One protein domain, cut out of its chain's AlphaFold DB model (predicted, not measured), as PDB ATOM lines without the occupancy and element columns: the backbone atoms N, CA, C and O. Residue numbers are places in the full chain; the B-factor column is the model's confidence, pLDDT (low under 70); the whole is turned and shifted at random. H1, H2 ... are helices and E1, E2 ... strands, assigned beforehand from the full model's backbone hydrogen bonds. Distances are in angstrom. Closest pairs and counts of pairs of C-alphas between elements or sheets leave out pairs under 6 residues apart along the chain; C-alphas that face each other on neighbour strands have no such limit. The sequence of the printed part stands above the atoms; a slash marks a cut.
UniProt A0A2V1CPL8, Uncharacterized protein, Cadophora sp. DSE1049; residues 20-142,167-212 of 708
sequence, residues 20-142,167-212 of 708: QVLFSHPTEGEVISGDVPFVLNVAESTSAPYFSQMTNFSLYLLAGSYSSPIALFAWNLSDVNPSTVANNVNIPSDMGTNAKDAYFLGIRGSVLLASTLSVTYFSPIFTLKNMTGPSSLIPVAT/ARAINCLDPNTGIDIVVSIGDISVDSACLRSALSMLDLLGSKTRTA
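Overview. This is residues 20 to 142 and 167 to 212 of the 708 residues of an uncharacterized protein of Cadophora sp. DSE1049 (UniProt A0A2V1CPL8). A large, strongly twisted sheet, built round the three hairpins E4 and E5, E7 and E8, E10 and E11, has the long helix H1 across it at one end and the small strands E2 and E9 at the other. A second, small sheet of E1, E3 and E6 stands over part of one face of the large sheet where E4 and E7 run, so the two sheets are only partly face to face and loosely set. The printed part has 169 residues, with eleven named strands, E1 to E11, followed by one named helix, H1; the class is mixed, helices and strands. The large sheet is branched and its neighbour pairs are antiparallel but for the parallel pair E2 and E9, while the small sheet runs E1, E3, E6, antiparallel throughout. The whole is compact, with a radius of gyration of the C-alphas of 16.3 A and spans of 47, 33 and 24 A.

Along the chain. In the large sheet the longest strand by residues is E7, residues 99 to 111, 33.3 A long, from C-alpha 99 at (-23.716, -33.499, -15.231). E4 is residues 54 to 65, 24.7 A, and bends by 74 degrees at residue 57; E5 is residues 68 to 78, 25.1 A, and bends by 77 degrees at residue 72. E8, residues 114 to 122, is 20.7 A long and bends by 61 degrees at residue 117. E10 is residues 168 to 173, 16.5 A, and E11 residues 180 to 184, 12.8 A. E2 is residues 31 to 33 and E9 residues 126 to 129. In the small sheet E1 is residues 22 to 25, with C-alpha 22 at (-43.750, -43.390, -22.617), E3 residues 38 to 43, 16.0 A, and E6 residues 87 to 89. H1, residues 193 to 212, is 29.3 A long and ends with C-alpha 212 at (-63.797, -53.692, -18.821).

Arrangement. E7 has three neighbours in the branched sheet: E4 lies on one side of it, beside residues 102 to 111, and on the other side lie E8, beside residues 105 to 111, and E9, beside residues 100 to 104. E4 and E7 are antiparallel, with N 60 and O 106 at 2.8 A, within hydrogen-bond range. E4 and E5 form a hairpin, with N 61 and O 73 at 2.8 A. E7 and E8 form a hairpin, with N 107 and O 121 at 2.8 A. E7 and E9 are antiparallel, with N 126 and O 103 at 2.8 A, and E9 and E2 are parallel, with N 129 and O 32 at 2.8 A. E8 and E10 are antiparallel, with N 171 and O 118 at 2.8 A, and the hairpin E10 and E11 has N 183 and O 170 at 2.8 A. H1 is on this sheet at a height of 9.7 A, over E8 and E10, and runs across the strands, at 83 degrees to E8 on the local plane. The closest C-alphas of E10 and H1 are those of Cys 172 and Cys 194, 6.2 A apart. In H1 every O i to N i+4 pair is within hydrogen-bond range. In the small sheet E3 is staggered: residues 41 to 43 pair with E1, with N 24 and O 41 at 2.9 A, and residues 38 to 40 pair with E6, with N 40 and O 87 at 2.9 A. E1 and E8 are only just apart, at 8.2 A, and H1 is not on the small sheet.

Size, cuts and confidence. The two C-alphas farthest apart are those of Thr 132 and Thr 211, at 50.6 A. Residues 143 to 166 are not printed, and C-alphas 142 and 167 are 20.3 A apart across this cut, which falls in the link from E9 to E10. Of the links that are printed whole, none is long. Residues 130 to 142 have no named element. The mean pLDDT of the printed part is 84.2; residues 20, 79, 139 to 142, 167, 185 to 191 and 209 to 212 are under 70.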
ATOM      1  N   GLN A  20     -44.903 -49.725 -21.485       65.00
ATOM      2  CA  GLN A  20     -44.162 -48.829 -20.621       65.00
ATOM      3  C   GLN A  20     -44.831 -47.466 -20.702       65.00
ATOM      4  O   GLN A  20     -45.390 -47.104 -21.739       65.00
ATOM      5  N   VAL A  21     -44.797 -46.727 -19.598       74.75
ATOM      6  CA  VAL A  21     -45.127 -45.305 -19.633       74.75
ATOM      7  C   VAL A  21     -44.119 -44.646 -20.566       74.75
ATOM      8  O   VAL A  21     -42.913 -44.734 -20.338       74.75
ATOM      9  N   LEU A  22     -44.612 -44.044 -21.645       81.38
ATOM     10  CA  LEU A  22     -43.750 -43.390 -22.617       81.38
ATOM     11  C   LEU A  22     -43.585 -41.932 -22.203       81.38
ATOM     12  O   LEU A  22     -44.522 -41.137 -22.308       81.38
ATOM     13  N   PHE A  23     -42.386 -41.593 -21.749       83.44
ATOM     14  CA  PHE A  23     -41.955 -40.209 -21.640       83.44
ATOM     15  C   PHE A  23     -41.610 -39.733 -23.043       83.44
ATOM     16  O   PHE A  23     -40.689 -40.249 -23.670       83.44
ATOM     17  N   SER A  24     -42.395 -38.795 -23.561       82.44
ATOM     18  CA  SER A  24     -42.063 -38.172 -24.844       82.44
ATOM     19  C   SER A  24     -41.061 -37.035 -24.680       82.44
ATOM     20  O   SER A  24     -40.338 -36.775 -25.629       82.44
ATOM     21  N   HIS A  25     -41.004 -36.403 -23.503       84.81
ATOM     22  CA  HIS A  25     -39.949 -35.484 -23.059       84.81
ATOM     23  C   HIS A  25     -39.731 -35.689 -21.542       84.81
ATOM     24  O   HIS A  25     -40.731 -35.793 -20.817       84.81
ATOM     25  N   PRO A  26     -38.480 -35.754 -21.043       88.00
ATOM     26  CA  PRO A  26     -37.231 -35.746 -21.808       88.00
ATOM     27  C   PRO A  26     -37.010 -37.026 -22.622       88.00
ATOM     28  O   PRO A  26     -37.371 -38.129 -22.204       88.00
ATOM     29  N   THR A  27     -36.387 -36.860 -23.783       88.19
ATOM     30  CA  THR A  27     -35.844 -37.929 -24.621       88.19
ATOM     31  C   THR A  27     -34.453 -38.357 -24.135       88.19
ATOM     32  O   THR A  27     -33.802 -37.665 -23.352       88.19
ATOM     33  N   GLU A  28     -33.999 -39.543 -24.548       87.56
ATOM     34  CA  GLU A  28     -32.689 -40.062 -24.138       87.56
ATOM     35  C   GLU A  28     -31.556 -39.140 -24.618       87.56
ATOM     36  O   GLU A  28     -31.454 -38.839 -25.807       87.56
ATOM     37  N   GLY A  29     -30.711 -38.691 -23.686       87.19
ATOM     38  CA  GLY A  29     -29.607 -37.767 -23.967       87.19
ATOM     39  C   GLY A  29     -30.029 -36.314 -24.217       87.19
ATOM     40  O   GLY A  29     -29.186 -35.493 -24.584       87.19
ATOM     41  N   GLU A  30     -31.307 -35.972 -24.018       91.69
ATOM     42  CA  GLU A  30     -31.781 -34.592 -24.134       91.69
ATOM     43  C   GLU A  30     -31.054 -33.677 -23.145       91.69
ATOM     44  O   GLU A  30     -30.667 -34.082 -22.049       91.69
ATOM     45  N   VAL A  31     -30.852 -32.423 -23.538       95.25
ATOM     46  CA  VAL A  31     -30.197 -31.420 -22.704       95.25
ATOM     47  C   VAL A  31     -31.243 -30.423 -22.232       95.25
ATOM     48  O   VAL A  31     -31.683 -29.575 -23.004       95.25
ATOM     49  N   ILE A  32     -31.598 -30.499 -20.954       94.81
ATOM     50  CA  ILE A  32     -32.517 -29.560 -20.309       94.81
ATOM     51  C   ILE A  32     -31.698 -28.545 -19.509       94.81
ATOM     52  O   ILE A  32     -30.709 -28.894 -18.868       94.81
ATOM     53  N   SER A  33     -32.083 -27.273 -19.563       95.62
ATOM     54  CA  SER A  33     -31.456 -26.232 -18.741       95.62
ATOM     55  C   SER A  33     -32.231 -26.050 -17.437       95.62
ATOM     56  O   SER A  33     -33.460 -26.044 -17.454       95.62
ATOM     57  N   GLY A  34     -31.518 -25.892 -16.323       93.94
ATOM     58  CA  GLY A  34     -32.098 -25.474 -15.048       93.94
ATOM     59  C   GLY A  34     -32.804 -24.123 -15.173       93.94
ATOM     60  O   GLY A  34     -32.461 -23.311 -16.032       93.94
ATOM     61  N   ASP A  35     -33.818 -23.922 -14.338       93.44
ATOM     62  CA  ASP A  35     -34.741 -22.780 -14.302       93.44
ATOM     63  C   ASP A  35     -35.530 -22.521 -15.597       93.44
ATOM     64  O   ASP A  35     -36.257 -21.528 -15.701       93.44
ATOM     65  N   VAL A  36     -35.429 -23.416 -16.586       92.69
ATOM     66  CA  VAL A  36     -36.218 -23.351 -17.813       92.69
ATOM     67  C   VAL A  36     -37.401 -24.313 -17.695       92.69
ATOM     68  O   VAL A  36     -37.198 -25.527 -17.592       92.69
ATOM     69  N   PRO A  37     -38.646 -23.805 -17.723       90.75
ATOM     70  CA  PRO A  37     -39.819 -24.660 -17.692       90.75
ATOM     71  C   PRO A  37     -39.891 -25.524 -18.955       90.75
ATOM     72  O   PRO A  37     -39.720 -25.026 -20.068       90.75
ATOM     73  N   PHE A  38     -40.197 -26.808 -18.789       88.50
ATOM     74  CA  PHE A  38     -40.486 -27.715 -19.896       88.50
ATOM     75  C   PHE A  38     -41.784 -28.483 -19.647       88.50
ATOM     76  O   PHE A  38     -42.200 -28.729 -18.512       88.50
ATOM     77  N   VAL A  39     -42.438 -28.877 -20.740       88.19
ATOM     78  CA  VAL A  39     -43.706 -29.605 -20.677       88.19
ATOM     79  C   VAL A  39     -43.430 -31.096 -20.544       88.19
ATOM     80  O   VAL A  39     -42.922 -31.740 -21.462       88.19
ATOM     81  N   LEU A  40     -43.816 -31.656 -19.401       88.81
ATOM     82  CA  LEU A  40     -43.790 -33.089 -19.177       88.81
ATOM     83  C   LEU A  40     -44.943 -33.739 -19.948       88.81
ATOM     84  O   LEU A  40     -46.112 -33.591 -19.589       88.81
ATOM     85  N   ASN A  41     -44.600 -34.494 -20.991       85.50
ATOM     86  CA  ASN A  41     -45.568 -35.218 -21.806       85.50
ATOM     87  C   ASN A  41     -45.408 -36.725 -21.615       85.50
ATOM     88  O   ASN A  41     -44.441 -37.340 -22.085       85.50
ATOM     89  N   VAL A  42     -46.399 -37.316 -20.954       85.19
ATOM     90  CA  VAL A  42     -46.380 -38.709 -20.515       85.19
ATOM     91  C   VAL A  42     -47.571 -39.426 -21.132       85.19
ATOM     92  O   VAL A  42     -48.706 -38.962 -21.041       85.19
ATOM     93  N   ALA A  43     -47.332 -40.563 -21.775       86.00
ATOM     94  CA  ALA A  43     -48.406 -41.423 -22.254       86.00
ATOM     95  C   ALA A  43     -48.652 -42.572 -21.275       86.00
ATOM     96  O   ALA A  43     -47.716 -43.129 -20.696       86.00
ATOM     97  N   GLU A  44     -49.923 -42.931 -21.109       82.94
ATOM     98  CA  GLU A  44     -50.322 -44.061 -20.279       82.94
ATOM     99  C   GLU A  44     -49.713 -45.365 -20.815       82.94
ATOM    100  O   GLU A  44     -49.667 -45.611 -22.023       82.94
ATOM    101  N   SER A  45     -49.227 -46.199 -19.899       74.75
ATOM    102  CA  SER A  45     -48.747 -47.536 -20.229       74.75
ATOM    103  C   SER A  45     -49.913 -48.410 -20.690       74.75
ATOM    104  O   SER A  45     -50.987 -48.391 -20.102       74.75
ATOM    105  N   THR A  46     -49.696 -49.267 -21.682       75.00
ATOM    106  CA  THR A  46     -50.606 -50.384 -21.993       75.00
ATOM    107  C   THR A  46     -50.595 -51.536 -20.947       75.00
ATOM    108  O   THR A  46     -51.347 -52.497 -21.112       75.00
ATOM    109  N   SER A  47     -49.805 -51.455 -19.856       78.31
ATOM    110  CA  SER A  47     -49.711 -52.441 -18.760       78.31
ATOM    111  C   SER A  47     -50.195 -51.848 -17.453       78.31
ATOM    112  O   SER A  47     -49.870 -50.714 -17.107       78.31
ATOM    113  N   ALA A  48     -50.910 -52.679 -16.697       79.88
ATOM    114  CA  ALA A  48     -51.385 -52.331 -15.375       79.88
ATOM    115  C   ALA A  48     -50.227 -52.089 -14.374       79.88
ATOM    116  O   ALA A  48     -49.212 -52.797 -14.411       79.88
ATOM    117  N   PRO A  49     -50.394 -51.148 -13.428       85.69
ATOM    118  CA  PRO A  49     -51.559 -50.294 -13.273       85.69
ATOM    119  C   PRO A  49     -51.557 -49.185 -14.325       85.69
ATOM    120  O   PRO A  49     -50.520 -48.641 -14.695       85.69
ATOM    121  N   TYR A  50     -52.749 -48.874 -14.806       87.25
ATOM    122  CA  TYR A  50     -52.991 -47.699 -15.636       87.25
ATOM    123  C   TYR A  50     -52.978 -46.451 -14.740       87.25
ATOM    124  O   TYR A  50     -53.233 -46.564 -13.538       87.25
ATOM    125  N   PHE A  51     -52.726 -45.259 -15.281       88.19
ATOM    126  CA  PHE A  51     -52.805 -44.040 -14.469       88.19
ATOM    127  C   PHE A  51     -54.217 -43.824 -13.926       88.19
ATOM    128  O   PHE A  51     -54.381 -43.411 -12.786       88.19
ATOM    129  N   SER A  52     -55.243 -44.225 -14.678       88.69
ATOM    130  CA  SER A  52     -56.630 -44.283 -14.184       88.69
ATOM    131  C   SER A  52     -56.847 -45.211 -12.971       88.69
ATOM    132  O   SER A  52     -57.883 -45.139 -12.313       88.69
ATOM    133  N   GLN A  53     -55.891 -46.093 -12.663       90.19
ATOM    134  CA  GLN A  53     -55.906 -47.011 -11.519       90.19
ATOM    135  C   GLN A  53     -54.984 -46.560 -10.381       90.19
ATOM    136  O   GLN A  53     -54.801 -47.295  -9.404       90.19
ATOM    137  N   MET A  54     -54.395 -45.375 -10.508       90.94
ATOM    138  CA  MET A  54     -53.458 -44.796  -9.558       90.94
ATOM    139  C   MET A  54     -53.950 -43.418  -9.087       90.94
ATOM    140  O   MET A  54     -54.803 -42.795  -9.709       90.94
ATOM    141  N   THR A  55     -53.431 -42.969  -7.950       92.69
ATOM    142  CA  THR A  55     -53.736 -41.690  -7.285       92.69
ATOM    143  C   THR A  55     -52.470 -41.174  -6.596       92.69
ATOM    144  O   THR A  55     -51.484 -41.912  -6.504       92.69
ATOM    145  N   ASN A  56     -52.489 -39.937  -6.089       92.31
ATOM    146  CA  ASN A  56     -51.370 -39.315  -5.381       92.31
ATOM    147  C   ASN A  56     -50.087 -39.299  -6.221       92.31
ATOM    148  O   ASN A  56     -49.059 -39.866  -5.835       92.31
ATOM    149  N   PHE A  57     -50.156 -38.689  -7.404       93.19
ATOM    150  CA  PHE A  57     -49.006 -38.636  -8.294       93.19
ATOM    151  C   PHE A  57     -47.964 -37.643  -7.786       93.19
ATOM    152  O   PHE A  57     -48.253 -36.492  -7.466       93.19
ATOM    153  N   SER A  58     -46.715 -38.090  -7.752       94.31
ATOM    154  CA  SER A  58     -45.549 -37.261  -7.475       94.31
ATOM    155  C   SER A  58     -44.494 -37.500  -8.545       94.31
ATOM    156  O   SER A  58     -44.235 -38.634  -8.945       94.31
ATOM    157  N   LEU A  59     -43.912 -36.417  -9.040       94.31
ATOM    158  CA  LEU A  59     -42.788 -36.444  -9.962       94.31
ATOM    159  C   LEU A  59     -41.514 -36.222  -9.161       94.31
ATOM    160  O   LEU A  59     -41.472 -35.330  -8.324       94.31
ATOM    161  N   TYR A  60     -40.473 -36.986  -9.443       95.50
ATOM    162  CA  TYR A  60     -39.173 -36.855  -8.807       95.50
ATOM    163  C   TYR A  60     -38.120 -36.559  -9.861       95.50
ATOM    164  O   TYR A  60     -38.109 -37.191 -10.917       95.50
ATOM    165  N   LEU A  61     -37.218 -35.635  -9.547       95.69
ATOM    166  CA  LEU A  61     -35.931 -35.531 -10.213       95.69
ATOM    167  C   LEU A  61     -34.978 -36.474  -9.497       95.69
ATOM    168  O   LEU A  61     -34.744 -36.333  -8.295       95.69
ATOM    169  N   LEU A  62     -34.460 -37.441 -10.238       94.75
ATOM    170  CA  LEU A  62     -33.596 -38.486  -9.722       94.75
ATOM    171  C   LEU A  62     -32.225 -38.389 -10.393       94.75
ATOM    172  O   LEU A  62     -32.115 -38.012 -11.561       94.75
ATOM    173  N   ALA A  63     -31.189 -38.764  -9.653       92.81
ATOM    174  CA  ALA A  63     -29.844 -38.982 -10.167       92.81
ATOM    175  C   ALA A  63     -29.341 -40.388  -9.810       92.81
ATOM    176  O   ALA A  63     -29.914 -41.076  -8.961       92.81
ATOM    177  N   GLY A  64     -28.259 -40.820 -10.461       87.62
ATOM    178  CA  GLY A  64     -27.636 -42.126 -10.226       87.62
ATOM    179  C   GLY A  64     -28.127 -43.204 -11.195       87.62
ATOM    180  O   GLY A  64     -28.251 -42.959 -12.392       87.62
ATOM    181  N   SER A  65     -28.373 -44.419 -10.700       85.75
ATOM    182  CA  SER A  65     -28.858 -45.546 -11.511       85.75
ATOM    183  C   SER A  65     -30.329 -45.858 -11.222       85.75
ATOM    184  O   SER A  65     -30.820 -45.619 -10.124       85.75
ATOM    185  N   TYR A  66     -31.034 -46.492 -12.167       84.56
ATOM    186  CA  TYR A  66     -32.420 -46.939 -11.941       84.56
ATOM    187  C   TYR A  66     -32.565 -47.942 -10.785       84.56
ATOM    188  O   TYR A  66     -33.630 -48.040 -10.185       84.56
ATOM    189  N   SER A  67     -31.508 -48.701 -10.480       81.56
ATOM    190  CA  SER A  67     -31.480 -49.660  -9.370       81.56
ATOM    191  C   SER A  67     -31.260 -49.000  -8.009       81.56
ATOM    192  O   SER A  67     -31.542 -49.602  -6.976       81.56
ATOM    193  N   SER A  68     -30.714 -47.787  -7.987       84.00
ATOM    194  CA  SER A  68     -30.401 -47.044  -6.765       84.00
ATOM    195  C   SER A  68     -30.575 -45.544  -7.024       84.00
ATOM    196  O   SER A  68     -29.590 -44.800  -7.024       84.00
ATOM    197  N   PRO A  69     -31.816 -45.101  -7.304       89.88
ATOM    198  CA  PRO A  69     -32.096 -43.706  -7.601       89.88
ATOM    199  C   PRO A  69     -31.915 -42.849  -6.347       89.88
ATOM    200  O   PRO A  69     -32.391 -43.204  -5.269       89.88
ATOM    201  N   ILE A  70     -31.285 -41.689  -6.501       91.31
ATOM    202  CA  ILE A  70     -31.194 -40.663  -5.459       91.31
ATOM    203  C   ILE A  70     -32.162 -39.549  -5.823       91.31
ATOM    204  O   ILE A  70     -32.028 -38.933  -6.880       91.31
ATOM    205  N   ALA A  71     -33.145 -39.301  -4.962       93.44
ATOM    206  CA  ALA A  71     -34.099 -38.223  -5.167       93.44
ATOM    207  C   ALA A  71     -33.477 -36.872  -4.815       93.44
ATOM    208  O   ALA A  71     -33.072 -36.650  -3.677       93.44
ATOM    209  N   LEU A  72     -33.426 -35.983  -5.804       93.44
ATOM    210  CA  LEU A  72     -32.911 -34.623  -5.669       93.44
ATOM    211  C   LEU A  72     -34.034 -33.622  -5.422       93.44
ATOM    212  O   LEU A  72     -33.908 -32.730  -4.592       93.44
ATOM    213  N   PHE A  73     -35.152 -33.790  -6.129       94.38
ATOM    214  CA  PHE A  73     -36.300 -32.900  -6.019       94.38
ATOM    215  C   PHE A  73     -37.609 -33.657  -6.234       94.38
ATOM    216  O   PHE A  73     -37.623 -34.691  -6.905       94.38
ATOM    217  N   ALA A  74     -38.710 -33.142  -5.685       94.75
ATOM    218  CA  ALA A  74     -40.035 -33.724  -5.842       94.75
ATOM    219  C   ALA A  74     -41.091 -32.646  -6.124       94.75
ATOM    220  O   ALA A  74     -41.214 -31.671  -5.386       94.75
ATOM    221  N   TRP A  75     -41.900 -32.866  -7.157       93.31
ATOM    222  CA  TRP A  75     -43.119 -32.112  -7.431       93.31
ATOM    223  C   TRP A  75     -44.331 -32.955  -7.057       93.31
ATOM    224  O   TRP A  75     -44.433 -34.133  -7.410       93.31
ATOM    225  N   ASN A  76     -45.293 -32.335  -6.386       92.19
ATOM    226  CA  ASN A  76     -46.594 -32.946  -6.171       92.19
ATOM    227  C   ASN A  76     -47.475 -32.663  -7.397       92.19
ATOM    228  O   ASN A  76     -47.846 -31.514  -7.630       92.19
ATOM    229  N   LEU A  77     -47.781 -33.697  -8.186       86.00
ATOM    230  CA  LEU A  77     -48.634 -33.585  -9.374       86.00
ATOM    231  C   LEU A  77     -50.132 -33.697  -9.035       86.00
ATOM    232  O   LEU A  77     -50.961 -33.577  -9.934       86.00
ATOM    233  N   SER A  78     -50.492 -33.850  -7.752       79.06
ATOM    234  CA  SER A  78     -51.863 -34.008  -7.240       79.06
ATOM    235  C   SER A  78     -52.585 -35.276  -7.742       79.06
ATOM    236  O   SER A  78     -51.955 -36.225  -8.212       79.06
ATOM    237  N   ASP A  79     -53.914 -35.323  -7.600       69.31
ATOM    238  CA  ASP A  79     -54.779 -36.424  -8.063       69.31
ATOM    239  C   ASP A  79     -55.071 -36.392  -9.569       69.31
ATOM    240  O   ASP A  79     -55.808 -37.228 -10.098       69.31
ATOM    241  N   VAL A  80     -54.514 -35.416 -10.282       75.56
ATOM    242  CA  VAL A  80     -54.741 -35.258 -11.713       75.56
ATOM    243  C   VAL A  80     -53.918 -36.290 -12.476       75.56
ATOM    244  O   VAL A  80     -52.711 -36.418 -12.283       75.56
ATOM    245  N   ASN A  81     -54.576 -37.030 -13.370       81.06
ATOM    246  CA  ASN A  81     -53.915 -38.038 -14.186       81.06
ATOM    247  C   ASN A  81     -52.841 -37.377 -15.085       81.06
ATOM    248  O   ASN A  81     -53.200 -36.598 -15.984       81.06
ATOM    249  N   PRO A  82     -51.547 -37.723 -14.913       80.06
ATOM    250  CA  PRO A  82     -50.449 -37.082 -15.630       80.06
ATOM    251  C   PRO A  82     -50.481 -37.320 -17.145       80.06
ATOM    252  O   PRO A  82     -49.831 -36.580 -17.873       80.06
ATOM    253  N   SER A  83     -51.241 -38.300 -17.655       79.69
ATOM    254  CA  SER A  83     -51.388 -38.487 -19.106       79.69
ATOM    255  C   SER A  83     -52.411 -37.567 -19.765       79.69
ATOM    256  O   SER A  83     -52.507 -37.543 -20.991       79.69
ATOM    257  N   THR A  84     -53.227 -36.870 -18.972       78.62
ATOM    258  CA  THR A  84     -54.307 -36.011 -19.485       78.62
ATOM    259  C   THR A  84     -53.985 -34.529 -19.409       78.62
ATOM    260  O   THR A  84     -54.593 -33.742 -20.129       78.62
ATOM    261  N   VAL A  85     -53.021 -34.147 -18.572       76.81
ATOM    262  CA  VAL A  85     -52.674 -32.749 -18.330       76.81
ATOM    263  C   VAL A  85     -51.201 -32.535 -18.630       76.81
ATOM    264  O   VAL A  85     -50.338 -33.223 -18.089       76.81
ATOM    265  N   ALA A  86     -50.931 -31.569 -19.506       77.44
ATOM    266  CA  ALA A  86     -49.590 -31.069 -19.755       77.44
ATOM    267  C   ALA A  86     -49.097 -30.364 -18.486       77.44
ATOM    268  O   ALA A  86     -49.576 -29.284 -18.139       77.44
ATOM    269  N   ASN A  87     -48.168 -30.998 -17.774       82.19
ATOM    270  CA  ASN A  87     -47.604 -30.438 -16.554       82.19
ATOM    271  C   ASN A  87     -46.358 -29.636 -16.917       82.19
ATOM    272  O   ASN A  87     -45.398 -30.189 -17.454       82.19
ATOM    273  N   ASN A  88     -46.380 -28.335 -16.639       87.94
ATOM    274  CA  ASN A  88     -45.197 -27.505 -16.797       87.94
ATOM    275  C   ASN A  88     -44.285 -27.714 -15.586       87.94
ATOM    276  O   ASN A  88     -44.675 -27.416 -14.455       87.94
ATOM    277  N   VAL A  89     -43.098 -28.261 -15.818       90.94
ATOM    278  CA  VAL A  89     -42.138 -28.604 -14.771       90.94
ATOM    279  C   VAL A  89     -40.970 -27.640 -14.876       90.94
ATOM    280  O   VAL A  89     -40.368 -27.502 -15.936       90.94
ATOM    281  N   ASN A  90     -40.649 -26.975 -13.768       94.00
ATOM    282  CA  ASN A  90     -39.445 -26.165 -13.654       94.00
ATOM    283  C   ASN A  90     -38.451 -26.876 -12.733       94.00
ATOM    284  O   ASN A  90     -38.801 -27.146 -11.581       94.00
ATOM    285  N   ILE A  91     -37.259 -27.194 -13.247       95.31
ATOM    286  CA  ILE A  91     -36.153 -27.782 -12.480       95.31
ATOM    287  C   ILE A  91     -35.345 -26.640 -11.874       95.31
ATOM    288  O   ILE A  91     -34.677 -25.945 -12.636       95.31
ATOM    289  N   PRO A  92     -35.367 -26.446 -10.544       95.00
ATOM    290  CA  PRO A  92     -34.586 -25.385  -9.926       95.00
ATOM    291  C   PRO A  92     -33.088 -25.619 -10.160       95.00
ATOM    292  O   PRO A  92     -32.604 -26.745  -9.994       95.00
ATOM    293  N   SER A  93     -32.351 -24.582 -10.562       95.12
ATOM    294  CA  SER A  93     -30.924 -24.717 -10.898       95.12
ATOM    295  C   SER A  93     -30.044 -25.142  -9.717       95.12
ATOM    296  O   SER A  93     -28.974 -25.712  -9.927       95.12
ATOM    297  N   ASP A  94     -30.486 -24.935  -8.480       94.50
ATOM    298  CA  ASP A  94     -29.770 -25.282  -7.249       94.50
ATOM    299  C   ASP A  94     -29.898 -26.766  -6.841       94.50
ATOM    300  O   ASP A  94     -29.185 -27.221  -5.946       94.50
ATOM    301  N   MET A  95     -30.746 -27.553  -7.514       92.62
ATOM    302  CA  MET A  95     -31.051 -28.944  -7.126       92.62
ATOM    303  C   MET A  95     -30.048 -29.992  -7.626       92.62
ATOM    304  O   MET A  95     -30.184 -31.177  -7.328       92.62
ATOM    305  N   GLY A  96     -29.032 -29.592  -8.389       90.75
ATOM    306  CA  GLY A  96     -28.028 -30.506  -8.932       90.75
ATOM    307  C   GLY A  96     -26.827 -29.770  -9.510       90.75
ATOM    308  O   GLY A  96     -26.753 -28.552  -9.436       90.75
ATOM    309  N   THR A  97     -25.884 -30.496 -10.107       93.44
ATOM    310  CA  THR A  97     -24.732 -29.908 -10.812       93.44
ATOM    311  C   THR A  97     -24.794 -30.165 -12.320       93.44
ATOM    312  O   THR A  97     -25.609 -30.952 -12.805       93.44
ATOM    313  N   ASN A  98     -23.947 -29.501 -13.100       93.62
ATOM    314  CA  ASN A  98     -23.869 -29.744 -14.539       93.62
ATOM    315  C   ASN A  98     -23.262 -31.127 -14.783       93.62
ATOM    316  O   ASN A  98     -22.045 -31.294 -14.753       93.62
ATOM    317  N   ALA A  99     -24.119 -32.120 -15.015       90.75
ATOM    318  CA  ALA A  99     -23.716 -33.499 -15.231       90.75
ATOM    319  C   ALA A  99     -24.407 -34.070 -16.467       90.75
ATOM    320  O   ALA A  99     -25.624 -33.965 -16.645       90.75
ATOM    321  N   LYS A 100     -23.584 -34.666 -17.330       91.56
ATOM    322  CA  LYS A 100     -24.023 -35.304 -18.563       91.56
ATOM    323  C   LYS A 100     -24.571 -36.694 -18.260       91.56
ATOM    324  O   LYS A 100     -23.911 -37.463 -17.569       91.56
ATOM    325  N   ASP A 101     -25.747 -36.994 -18.806       89.62
ATOM    326  CA  ASP A 101     -26.407 -38.303 -18.749       89.62
ATOM    327  C   ASP A 101     -26.467 -38.884 -17.324       89.62
ATOM    328  O   ASP A 101     -26.200 -40.065 -17.096       89.62
ATOM    329  N   ALA A 102     -26.785 -38.028 -16.352       90.75
ATOM    330  CA  ALA A 102     -26.782 -38.369 -14.929       90.75
ATOM    331  C   ALA A 102     -28.173 -38.305 -14.284       90.75
ATOM    332  O   ALA A 102     -28.343 -38.771 -13.156       90.75
ATOM    333  N   TYR A 103     -29.153 -37.732 -14.986       94.06
ATOM    334  CA  TYR A 103     -30.466 -37.408 -14.441       94.06
ATOM    335  C   TYR A 103     -31.569 -38.166 -15.151       94.06
ATOM    336  O   TYR A 103     -31.477 -38.446 -16.340       94.06
ATOM    337  N   PHE A 104     -32.636 -38.474 -14.430       95.12
ATOM    338  CA  PHE A 104     -33.865 -39.028 -14.983       95.12
ATOM    339  C   PHE A 104     -35.048 -38.591 -14.116       95.12
ATOM    340  O   PHE A 104     -34.893 -38.215 -12.954       95.12
ATOM    341  N   LEU A 105     -36.248 -38.608 -14.685       94.81
ATOM    342  CA  LEU A 105     -37.482 -38.319 -13.968       94.81
ATOM    343  C   LEU A 105     -38.127 -39.622 -13.501       94.81
ATOM    344  O   LEU A 105     -38.096 -40.629 -14.204       94.81
ATOM    345  N   GLY A 106     -38.748 -39.598 -12.326       94.25
ATOM    346  CA  GLY A 106     -39.568 -40.692 -11.812       94.25
ATOM    347  C   GLY A 106     -40.986 -40.216 -11.524       94.25
ATOM    348  O   GLY A 106     -41.167 -39.341 -10.689       94.25
ATOM    349  N   ILE A 107     -42.003 -40.788 -12.167       93.25
ATOM    350  CA  ILE A 107     -43.409 -40.553 -11.804       93.25
ATOM    351  C   ILE A 107     -43.850 -41.672 -10.881       93.25
ATOM    352  O   ILE A 107     -44.005 -42.813 -11.318       93.25
ATOM    353  N   ARG A 108     -44.077 -41.342  -9.614       93.75
ATOM    354  CA  ARG A 108     -44.619 -42.246  -8.606       93.75
ATOM    355  C   ARG A 108     -46.109 -41.997  -8.440       93.75
ATOM    356  O   ARG A 108     -46.532 -40.852  -8.338       93.75
ATOM    357  N   GLY A 109     -46.895 -43.055  -8.330       92.81
ATOM    358  CA  GLY A 109     -48.259 -42.959  -7.812       92.81
ATOM    359  C   GLY A 109     -48.636 -44.190  -7.004       92.81
ATOM    360  O   GLY A 109     -48.005 -45.244  -7.125       92.81
ATOM    361  N   SER A 110     -49.655 -44.053  -6.167       92.25
ATOM    362  CA  SER A 110     -50.187 -45.136  -5.341       92.25
ATOM    363  C   SER A 110     -51.326 -45.842  -6.058       92.25
ATOM    364  O   SER A 110     -52.165 -45.208  -6.694       92.25
ATOM    365  N   VAL A 111     -51.382 -47.164  -5.952       91.06
ATOM    366  CA  VAL A 111     -52.443 -47.963  -6.566       91.06
ATOM    367  C   VAL A 111     -53.755 -47.739  -5.807       91.06
ATOM    368  O   VAL A 111     -53.816 -47.942  -4.598       91.06
ATOM    369  N   LEU A 112     -54.842 -47.389  -6.505       89.50
ATOM    370  CA  LEU A 112     -56.145 -47.090  -5.883       89.50
ATOM    371  C   LEU A 112     -56.696 -48.251  -5.038       89.50
ATOM    372  O   LEU A 112     -57.291 -48.034  -3.988       89.50
ATOM    373  N   LEU A 113     -56.497 -49.493  -5.493       87.50
ATOM    374  CA  LEU A 113     -56.949 -50.697  -4.782       87.50
ATOM    375  C   LEU A 113     -56.001 -51.135  -3.651       87.50
ATOM    376  O   LEU A 113     -56.363 -52.014  -2.872       87.50
ATOM    377  N   ALA A 114     -54.798 -50.561  -3.575       88.25
ATOM    378  CA  ALA A 114     -53.786 -50.877  -2.575       88.25
ATOM    379  C   ALA A 114     -52.866 -49.673  -2.364       88.25
ATOM    380  O   ALA A 114     -51.801 -49.585  -2.966       88.25
ATOM    381  N   SER A 115     -53.265 -48.756  -1.485       84.56
ATOM    382  CA  SER A 115     -52.504 -47.531  -1.206       84.56
ATOM    383  C   SER A 115     -51.107 -47.784  -0.626       84.56
ATOM    384  O   SER A 115     -50.250 -46.908  -0.711       84.56
ATOM    385  N   THR A 116     -50.862 -48.978  -0.075       86.06
ATOM    386  CA  THR A 116     -49.546 -49.444   0.400       86.06
ATOM    387  C   THR A 116     -48.586 -49.806  -0.734       86.06
ATOM    388  O   THR A 116     -47.384 -49.941  -0.501       86.06
ATOM    389  N   LEU A 117     -49.106 -49.971  -1.953       89.94
ATOM    390  CA  LEU A 117     -48.330 -50.206  -3.158       89.94
ATOM    391  C   LEU A 117     -48.241 -48.910  -3.946       89.94
ATOM    392  O   LEU A 117     -49.248 -48.321  -4.345       89.94
ATOM    393  N   SER A 118     -47.014 -48.504  -4.226       91.69
ATOM    394  CA  SER A 118     -46.742 -47.419  -5.151       91.69
ATOM    395  C   SER A 118     -45.887 -47.918  -6.300       91.69
ATOM    396  O   SER A 118     -45.127 -48.875  -6.188       91.69
ATOM    397  N   VAL A 119     -46.082 -47.308  -7.454       91.00
ATOM    398  CA  VAL A 119     -45.388 -47.669  -8.679       91.00
ATOM    399  C   VAL A 119     -44.697 -46.429  -9.190       91.00
ATOM    400  O   VAL A 119     -45.338 -45.386  -9.319       91.00
ATOM    401  N   THR A 120     -43.411 -46.570  -9.490       92.69
ATOM    402  CA  THR A 120     -42.580 -45.509 -10.047       92.69
ATOM    403  C   THR A 120     -42.227 -45.862 -11.484       92.69
ATOM    404  O   THR A 120     -41.671 -46.929 -11.739       92.69
ATOM    405  N   TYR A 121     -42.555 -44.980 -12.422       91.50
ATOM    406  CA  TYR A 121     -42.158 -45.074 -13.824       91.50
ATOM    407  C   TYR A 121     -41.012 -44.114 -14.091       91.50
ATOM    408  O   TYR A 121     -41.107 -42.946 -13.718       91.50
ATOM    409  N   PHE A 122     -39.958 -44.587 -14.746       92.19
ATOM    410  CA  PHE A 122     -38.772 -43.775 -14.999       92.19
ATOM    411  C   PHE A 122     -38.719 -43.285 -16.443       92.19
ATOM    412  O   PHE A 122     -39.026 -44.037 -17.372       92.19
ATOM    413  N   SER A 123     -38.318 -42.028 -16.628       92.75
ATOM    414  CA  SER A 123     -37.942 -41.498 -17.934       92.75
ATOM    415  C   SER A 123     -36.581 -42.044 -18.359       92.75
ATOM    416  O   SER A 123     -35.819 -42.522 -17.515       92.75
ATOM    417  N   PRO A 124     -36.228 -41.916 -19.647       91.12
ATOM    418  CA  PRO A 124     -34.846 -42.034 -20.080       91.12
ATOM    419  C   PRO A 124     -33.922 -41.080 -19.315       91.12
ATOM    420  O   PRO A 124     -34.363 -40.058 -18.774       91.12
ATOM    421  N   ILE A 125     -32.636 -41.425 -19.310       91.88
ATOM    422  CA  ILE A 125     -31.584 -40.581 -18.752       91.88
ATOM    423  C   ILE A 125     -31.345 -39.390 -19.689       91.88
ATOM    424  O   ILE A 125     -31.282 -39.554 -20.908       91.88
ATOM    425  N   PHE A 126     -31.188 -38.208 -19.106       93.69
ATOM    426  CA  PHE A 126     -30.943 -36.944 -19.787       93.69
ATOM    427  C   PHE A 126     -29.861 -36.124 -19.063       93.69
ATOM    428  O   PHE A 126     -29.377 -36.471 -17.979       93.69
ATOM    429  N   THR A 127     -29.444 -35.033 -19.699       94.62
ATOM    430  CA  THR A 127     -28.410 -34.114 -19.223       94.62
ATOM    431  C   THR A 127     -29.041 -32.826 -18.705       94.62
ATOM    432  O   THR A 127     -29.873 -32.229 -19.389       94.62
ATOM    433  N   LEU A 128     -28.591 -32.350 -17.540       95.00
ATOM    434  CA  LEU A 128     -28.921 -31.010 -17.052       95.00
ATOM    435  C   LEU A 128     -27.759 -30.034 -17.265       95.00
ATOM    436  O   LEU A 128     -26.605 -30.352 -16.966       95.00
ATOM    437  N   LYS A 129     -28.079 -28.842 -17.775       95.69
ATOM    438  CA  LYS A 129     -27.174 -27.690 -17.925       95.69
ATOM    439  C   LYS A 129     -27.648 -26.506 -17.088       95.69
ATOM    440  O   LYS A 129     -28.796 -26.464 -16.668       95.69
ATOM    441  N   ASN A 130     -26.773 -25.521 -16.900       95.69
ATOM    442  CA  ASN A 130     -27.019 -24.314 -16.102       95.69
ATOM    443  C   ASN A 130     -27.436 -24.610 -14.651       95.69
ATOM    444  O   ASN A 130     -28.162 -23.838 -14.036       95.69
ATOM    445  N   MET A 131     -26.958 -25.724 -14.103       95.56
ATOM    446  CA  MET A 131     -27.165 -26.095 -12.713       95.56
ATOM    447  C   MET A 131     -26.051 -25.500 -11.839       95.56
ATOM    448  O   MET A 131     -24.875 -25.516 -12.221       95.56
ATOM    449  N   THR A 132     -26.423 -24.974 -10.678       95.75
ATOM    450  CA  THR A 132     -25.559 -24.289  -9.701       95.75
ATOM    451  C   THR A 132     -25.458 -25.031  -8.366       95.75
ATOM    452  O   THR A 132     -24.662 -24.650  -7.508       95.75
ATOM    453  N   GLY A 133     -26.233 -26.100  -8.192       92.44
ATOM    454  CA  GLY A 133     -26.226 -26.933  -6.999       92.44
ATOM    455  C   GLY A 133     -24.910 -27.692  -6.769       92.44
ATOM    456  O   GLY A 133     -24.071 -27.845  -7.670       92.44
ATOM    457  N   PRO A 134     -24.706 -28.186  -5.536       89.81
ATOM    458  CA  PRO A 134     -23.447 -28.790  -5.125       89.81
ATOM    459  C   PRO A 134     -23.186 -30.123  -5.837       89.81
ATOM    460  O   PRO A 134     -24.051 -30.998  -5.923       89.81
ATOM    461  N   SER A 135     -21.945 -30.315  -6.291       83.69
ATOM    462  CA  SER A 135     -21.507 -31.541  -6.973       83.69
ATOM    463  C   SER A 135     -21.559 -32.789  -6.091       83.69
ATOM    464  O   SER A 135     -21.626 -33.893  -6.616       83.69
ATOM    465  N   SER A 136     -21.591 -32.629  -4.764       83.25
ATOM    466  CA  SER A 136     -21.690 -33.732  -3.803       83.25
ATOM    467  C   SER A 136     -23.026 -34.482  -3.841       83.25
ATOM    468  O   SER A 136     -23.107 -35.580  -3.299       83.25
ATOM    469  N   LEU A 137     -24.077 -33.898  -4.433       75.44
ATOM    470  CA  LEU A 137     -25.404 -34.525  -4.522       75.44
ATOM    471  C   LEU A 137     -25.467 -35.636  -5.565       75.44
ATOM    472  O   LEU A 137     -26.280 -36.552  -5.450       75.44
ATOM    473  N   ILE A 138     -24.611 -35.557  -6.578       78.00
ATOM    474  CA  ILE A 138     -24.458 -36.629  -7.543       78.00
ATOM    475  C   ILE A 138     -23.281 -37.440  -7.016       78.00
ATOM    476  O   ILE A 138     -22.153 -36.940  -7.057       78.00
ATOM    477  N   PRO A 139     -23.490 -38.665  -6.491       65.06
ATOM    478  CA  PRO A 139     -22.353 -39.546  -6.273       65.06
ATOM    479  C   PRO A 139     -21.589 -39.587  -7.589       65.06
ATOM    480  O   PRO A 139     -22.225 -39.541  -8.640       65.06
ATOM    481  N   VAL A 140     -20.257 -39.624  -7.549       57.78
ATOM    482  CA  VAL A 140     -19.414 -39.748  -8.745       57.78
ATOM    483  C   VAL A 140     -19.738 -41.097  -9.400       57.78
ATOM    484  O   VAL A 140     -19.065 -42.102  -9.208       57.78
ATOM    485  N   ALA A 141     -20.875 -41.153 -10.078       52.06
ATOM    486  CA  ALA A 141     -21.495 -42.336 -10.607       52.06
ATOM    487  C   ALA A 141     -20.907 -42.456 -11.989       52.06
ATOM    488  O   ALA A 141     -21.334 -41.761 -12.907       52.06
ATOM    489  N   THR A 142     -19.850 -43.267 -12.044       47.19
ATOM    490  CA  THR A 142     -19.417 -44.077 -13.180       47.19
ATOM    491  C   THR A 142     -19.994 -43.535 -14.472       47.19
ATOM    492  O   THR A 142     -20.970 -44.086 -14.982       47.19
ATOM    493  N   ALA A 167     -37.783 -49.561 -16.853       69.19
ATOM    494  CA  ALA A 167     -38.823 -48.545 -17.028       69.19
ATOM    495  C   ALA A 167     -39.710 -48.354 -15.786       69.19
ATOM    496  O   ALA A 167     -40.526 -47.432 -15.740       69.19
ATOM    497  N   ARG A 168     -39.610 -49.258 -14.800       83.06
ATOM    498  CA  ARG A 168     -40.548 -49.319 -13.684       83.06
ATOM    499  C   ARG A 168     -39.964 -49.974 -12.431       83.06
ATOM    500  O   ARG A 168     -39.416 -51.076 -12.499       83.06
ATOM    501  N   ALA A 169     -40.194 -49.335 -11.287       87.62
ATOM    502  CA  ALA A 169     -40.001 -49.892  -9.952       87.62
ATOM    503  C   ALA A 169     -41.336 -49.990  -9.201       87.62
ATOM    504  O   ALA A 169     -42.284 -49.239  -9.457       87.62
ATOM    505  N   ILE A 170     -41.413 -50.947  -8.282       88.00
ATOM    506  CA  ILE A 170     -42.528 -51.122  -7.356       88.00
ATOM    507  C   ILE A 170     -42.012 -50.813  -5.961       88.00
ATOM    508  O   ILE A 170     -41.064 -51.431  -5.491       88.00
ATOM    509  N   ASN A 171     -42.674 -49.875  -5.311       88.00
ATOM    510  CA  ASN A 171     -42.406 -49.433  -3.961       88.00
ATOM    511  C   ASN A 171     -43.500 -49.986  -3.053       88.00
ATOM    512  O   ASN A 171     -44.697 -49.927  -3.357       88.00
ATOM    513  N   CYS A 172     -43.067 -50.571  -1.959       87.94
ATOM    514  CA  CYS A 172     -43.810 -51.561  -1.222       87.94
ATOM    515  C   CYS A 172     -43.623 -51.216   0.254       87.94
ATOM    516  O   CYS A 172     -42.543 -51.438   0.797       87.94
ATOM    517  N   LEU A 173     -44.636 -50.627   0.896       83.50
ATOM    518  CA  LEU A 173     -44.516 -50.273   2.308       83.50
ATOM    519  C   LEU A 173     -44.587 -51.557   3.141       83.50
ATOM    520  O   LEU A 173     -45.633 -52.212   3.173       83.50
ATOM    521  N   ASP A 174     -43.487 -51.937   3.789       78.06
ATOM    522  CA  ASP A 174     -43.494 -53.076   4.701       78.06
ATOM    523  C   ASP A 174     -44.388 -52.738   5.903       78.06
ATOM    524  O   ASP A 174     -44.088 -51.797   6.644       78.06
ATOM    525  N   PRO A 175     -45.492 -53.473   6.127       73.31
ATOM    526  CA  PRO A 175     -46.426 -53.162   7.204       73.31
ATOM    527  C   PRO A 175     -45.801 -53.305   8.596       73.31
ATOM    528  O   PRO A 175     -46.316 -52.718   9.543       73.31
ATOM    529  N   ASN A 176     -44.720 -54.081   8.737       79.19
ATOM    530  CA  ASN A 176     -44.098 -54.337  10.035       79.19
ATOM    531  C   ASN A 176     -43.076 -53.261  10.407       79.19
ATOM    532  O   ASN A 176     -42.969 -52.890  11.572       79.19
ATOM    533  N   THR A 177     -42.307 -52.783   9.426       82.69
ATOM    534  CA  THR A 177     -41.215 -51.825   9.655       82.69
ATOM    535  C   THR A 177     -41.586 -50.397   9.264       82.69
ATOM    536  O   THR A 177     -40.939 -49.457   9.715       82.69
ATOM    537  N   GLY A 178     -42.613 -50.216   8.429       77.56
ATOM    538  CA  GLY A 178     -42.944 -48.933   7.810       77.56
ATOM    539  C   GLY A 178     -41.906 -48.466   6.783       77.56
ATOM    540  O   GLY A 178     -41.994 -47.336   6.308       77.56
ATOM    541  N   ILE A 179     -40.920 -49.306   6.449       79.06
ATOM    542  CA  ILE A 179     -39.855 -48.989   5.499       79.06
ATOM    543  C   ILE A 179     -40.351 -49.284   4.080       79.06
ATOM    544  O   ILE A 179     -40.979 -50.312   3.821       79.06
ATOM    545  N   ASP A 180     -40.065 -48.371   3.153       78.44
ATOM    546  CA  ASP A 180     -40.386 -48.535   1.737       78.44
ATOM    547  C   ASP A 180     -39.360 -49.464   1.073       78.44
ATOM    548  O   ASP A 180     -38.180 -49.132   0.950       78.44
ATOM    549  N   ILE A 181     -39.804 -50.651   0.663       78.69
ATOM    550  CA  ILE A 181     -38.984 -51.612  -0.071       78.69
ATOM    551  C   ILE A 181     -39.150 -51.323  -1.560       78.69
ATOM    552  O   ILE A 181     -40.227 -51.518  -2.128       78.69
ATOM    553  N   VAL A 182     -38.067 -50.885  -2.203       79.94
ATOM    554  CA  VAL A 182     -38.026 -50.659  -3.652       79.94
ATOM    555  C   VAL A 182     -37.621 -51.951  -4.347       79.94
ATOM    556  O   VAL A 182     -36.531 -52.471  -4.117       79.94
ATOM    557  N   VAL A 183     -38.489 -52.470  -5.213       76.00
ATOM    558  CA  VAL A 183     -38.200 -53.633  -6.053       76.00
ATOM    559  C   VAL A 183     -38.238 -53.241  -7.523       76.00
ATOM    560  O   VAL A 183     -39.256 -52.804  -8.066       76.00
ATOM    561  N   SER A 184     -37.103 -53.432  -8.181       73.19
ATOM    562  CA  SER A 184     -36.922 -53.244  -9.615       73.19
ATOM    563  C   SER A 184     -37.532 -54.419 -10.385       73.19
ATOM    564  O   SER A 184     -37.155 -55.563 -10.152       73.19
ATOM    565  N   ILE A 185     -38.438 -54.176 -11.344       64.81
ATOM    566  CA  ILE A 185     -39.164 -55.253 -12.069       64.81
ATOM    567  C   ILE A 185     -38.245 -56.103 -12.990       64.81
ATOM    568  O   ILE A 185     -38.674 -57.091 -13.576       64.81
ATOM    569  N   GLY A 186     -36.957 -55.777 -13.096       61.59
ATOM    570  CA  GLY A 186     -35.959 -56.586 -13.810       61.59
ATOM    571  C   GLY A 186     -35.302 -57.680 -12.962       61.59
ATOM    572  O   GLY A 186     -34.833 -58.670 -13.520       61.59
ATOM    573  N   ASP A 187     -35.317 -57.538 -11.635       56.06
ATOM    574  CA  ASP A 187     -34.544 -58.378 -10.720       56.06
ATOM    575  C   ASP A 187     -35.481 -59.318  -9.950       56.06
ATOM    576  O   ASP A 187     -35.847 -59.093  -8.798       56.06
ATOM    577  N   ILE A 188     -35.900 -60.403 -10.610       55.69
ATOM    578  CA  ILE A 188     -36.846 -61.407 -10.073       55.69
ATOM    579  C   ILE A 188     -36.243 -62.207  -8.890       55.69
ATOM    580  O   ILE A 188     -36.928 -62.998  -8.250       55.69
ATOM    581  N   SER A 189     -34.966 -62.004  -8.556       55.88
ATOM    582  CA  SER A 189     -34.269 -62.758  -7.506       55.88
ATOM    583  C   SER A 189     -34.649 -62.360  -6.075       55.88
ATOM    584  O   SER A 189     -34.256 -63.051  -5.135       55.88
ATOM    585  N   VAL A 190     -35.407 -61.276  -5.877       59.59
ATOM    586  CA  VAL A 190     -35.766 -60.807  -4.533       59.59
ATOM    587  C   VAL A 190     -37.065 -61.462  -4.076       59.59
ATOM    588  O   VAL A 190     -38.164 -60.967  -4.321       59.59
ATOM    589  N   ASP A 191     -36.932 -62.572  -3.359       58.59
ATOM    590  CA  ASP A 191     -38.033 -63.388  -2.843       58.59
ATOM    591  C   ASP A 191     -38.726 -62.743  -1.617       58.59
ATOM    592  O   ASP A 191     -38.934 -63.356  -0.569       58.59
ATOM    593  N   SER A 192     -39.046 -61.449  -1.716       73.06
ATOM    594  CA  SER A 192     -39.723 -60.708  -0.654       73.06
ATOM    595  C   SER A 192     -41.227 -60.984  -0.684       73.06
ATOM    596  O   SER A 192     -41.866 -61.012  -1.741       73.06
ATOM    597  N   ALA A 193     -41.834 -61.149   0.496       79.44
ATOM    598  CA  ALA A 193     -43.287 -61.271   0.624       79.44
ATOM    599  C   ALA A 193     -44.017 -60.075  -0.020       79.44
ATOM    600  O   ALA A 193     -45.101 -60.243  -0.585       79.44
ATOM    601  N   CYS A 194     -43.389 -58.892  -0.005       78.94
ATOM    602  CA  CYS A 194     -43.937 -57.709  -0.651       78.94
ATOM    603  C   CYS A 194     -43.962 -57.828  -2.175       78.94
ATOM    604  O   CYS A 194     -44.991 -57.527  -2.771       78.94
ATOM    605  N   LEU A 195     -42.903 -58.352  -2.805       81.25
ATOM    606  CA  LEU A 195     -42.894 -58.580  -4.252       81.25
ATOM    607  C   LEU A 195     -44.013 -59.537  -4.672       81.25
ATOM    608  O   LEU A 195     -44.749 -59.234  -5.606       81.25
ATOM    609  N   ARG A 196     -44.199 -60.662  -3.967       83.19
ATOM    610  CA  ARG A 196     -45.286 -61.607  -4.289       83.19
ATOM    611  C   ARG A 196     -46.664 -60.969  -4.123       83.19
ATOM    612  O   ARG A 196     -47.522 -61.140  -4.986       83.19
ATOM    613  N   SER A 197     -46.865 -60.212  -3.043       80.38
ATOM    614  CA  SER A 197     -48.111 -59.475  -2.814       80.38
ATOM    615  C   SER A 197     -48.354 -58.447  -3.920       80.38
ATOM    616  O   SER A 197     -49.440 -58.404  -4.498       80.38
ATOM    617  N   ALA A 198     -47.333 -57.669  -4.279       83.25
ATOM    618  CA  ALA A 198     -47.411 -56.680  -5.340       83.25
ATOM    619  C   ALA A 198     -47.714 -57.322  -6.696       83.25
ATOM    620  O   ALA A 198     -48.650 -56.894  -7.361       83.25
ATOM    621  N   LEU A 199     -46.998 -58.382  -7.078       84.25
ATOM    622  CA  LEU A 199     -47.243 -59.117  -8.320       84.25
ATOM    623  C   LEU A 199     -48.665 -59.683  -8.368       84.25
ATOM    624  O   LEU A 199     -49.355 -59.493  -9.365       84.25
ATOM    625  N   SER A 200     -49.156 -60.272  -7.272       85.19
ATOM    626  CA  SER A 200     -50.532 -60.786  -7.214       85.19
ATOM    627  C   SER A 200     -51.586 -59.686  -7.403       85.19
ATOM    628  O   SER A 200     -52.591 -59.888  -8.087       85.19
ATOM    629  N   MET A 201     -51.342 -58.491  -6.854       83.06
ATOM    630  CA  MET A 201     -52.230 -57.340  -7.026       83.06
ATOM    631  C   MET A 201     -52.135 -56.756  -8.435       83.06
ATOM    632  O   MET A 201     -53.152 -56.350  -8.995       83.06
ATOM    633  N   LEU A 202     -50.944 -56.742  -9.035       83.38
ATOM    634  CA  LEU A 202     -50.743 -56.319 -10.418       83.38
ATOM    635  C   LEU A 202     -51.440 -57.247 -11.411       83.38
ATOM    636  O   LEU A 202     -52.093 -56.754 -12.331       83.38
ATOM    637  N   ASP A 203     -51.389 -58.558 -11.186       84.62
ATOM    638  CA  ASP A 203     -52.144 -59.534 -11.973       84.62
ATOM    639  C   ASP A 203     -53.655 -59.316 -11.823       84.62
ATOM    640  O   ASP A 203     -54.396 -59.317 -12.813       84.62
ATOM    641  N   LEU A 204     -54.123 -59.041 -10.600       84.88
ATOM    642  CA  LEU A 204     -55.525 -58.714 -10.346       84.88
ATOM    643  C   LEU A 204     -55.953 -57.441 -11.098       84.88
ATOM    644  O   LEU A 204     -56.992 -57.445 -11.762       84.88
ATOM    645  N   LEU A 205     -55.147 -56.376 -11.059       83.44
ATOM    646  CA  LEU A 205     -55.392 -55.131 -11.801       83.44
ATOM    647  C   LEU A 205     -55.416 -55.381 -13.314       83.44
ATOM    648  O   LEU A 205     -56.353 -54.963 -14.000       83.44
ATOM    649  N   GLY A 206     -54.443 -56.133 -13.831       80.00
ATOM    650  CA  GLY A 206     -54.386 -56.529 -15.236       80.00
ATOM    651  C   GLY A 206     -55.641 -57.283 -15.676       80.00
ATOM    652  O   GLY A 206     -56.229 -56.960 -16.712       80.00
ATOM    653  N   SER A 207     -56.112 -58.232 -14.860       78.12
ATOM    654  CA  SER A 207     -57.318 -59.012 -15.151       78.12
ATOM    655  C   SER A 207     -58.588 -58.154 -15.181       78.12
ATOM    656  O   SER A 207     -59.358 -58.254 -16.139       78.12
ATOM    657  N   LYS A 208     -58.764 -57.249 -14.205       71.88
ATOM    658  CA  LYS A 208     -59.942 -56.373 -14.089       71.88
ATOM    659  C   LYS A 208     -60.051 -55.397 -15.259       71.88
ATOM    660  O   LYS A 208     -61.148 -55.105 -15.730       71.88
ATOM    661  N   THR A 209     -58.915 -54.919 -15.766       62.91
ATOM    662  CA  THR A 209     -58.912 -53.982 -16.899       62.91
ATOM    663  C   THR A 209     -59.272 -54.662 -18.217       62.91
ATOM    664  O   THR A 209     -60.019 -54.098 -19.018       62.91
ATOM    665  N   ARG A 210     -58.809 -55.902 -18.425       57.25
ATOM    666  CA  ARG A 210     -59.160 -56.692 -19.618       57.25
ATOM    667  C   ARG A 210     -60.653 -57.010 -19.687       57.25
ATOM    668  O   ARG A 210     -61.196 -57.105 -20.783       57.25
ATOM    669  N   THR A 211     -61.325 -57.140 -18.540       52.03
ATOM    670  CA  THR A 211     -62.774 -57.392 -18.497       52.03
ATOM    671  C   THR A 211     -63.603 -56.145 -18.820       52.03
ATOM    672  O   THR A 211     -64.699 -56.269 -19.353       52.03
ATOM    673  N   ALA A 212     -63.089 -54.943 -18.538       49.53
ATOM    674  CA  ALA A 212     -63.797 -53.692 -18.821       49.53
ATOM    675  C   ALA A 212     -63.739 -53.292 -20.308       49.53
ATOM    676  O   ALA A 212     -64.683 -52.704 -20.824       49.53
TER     677      ALA A 212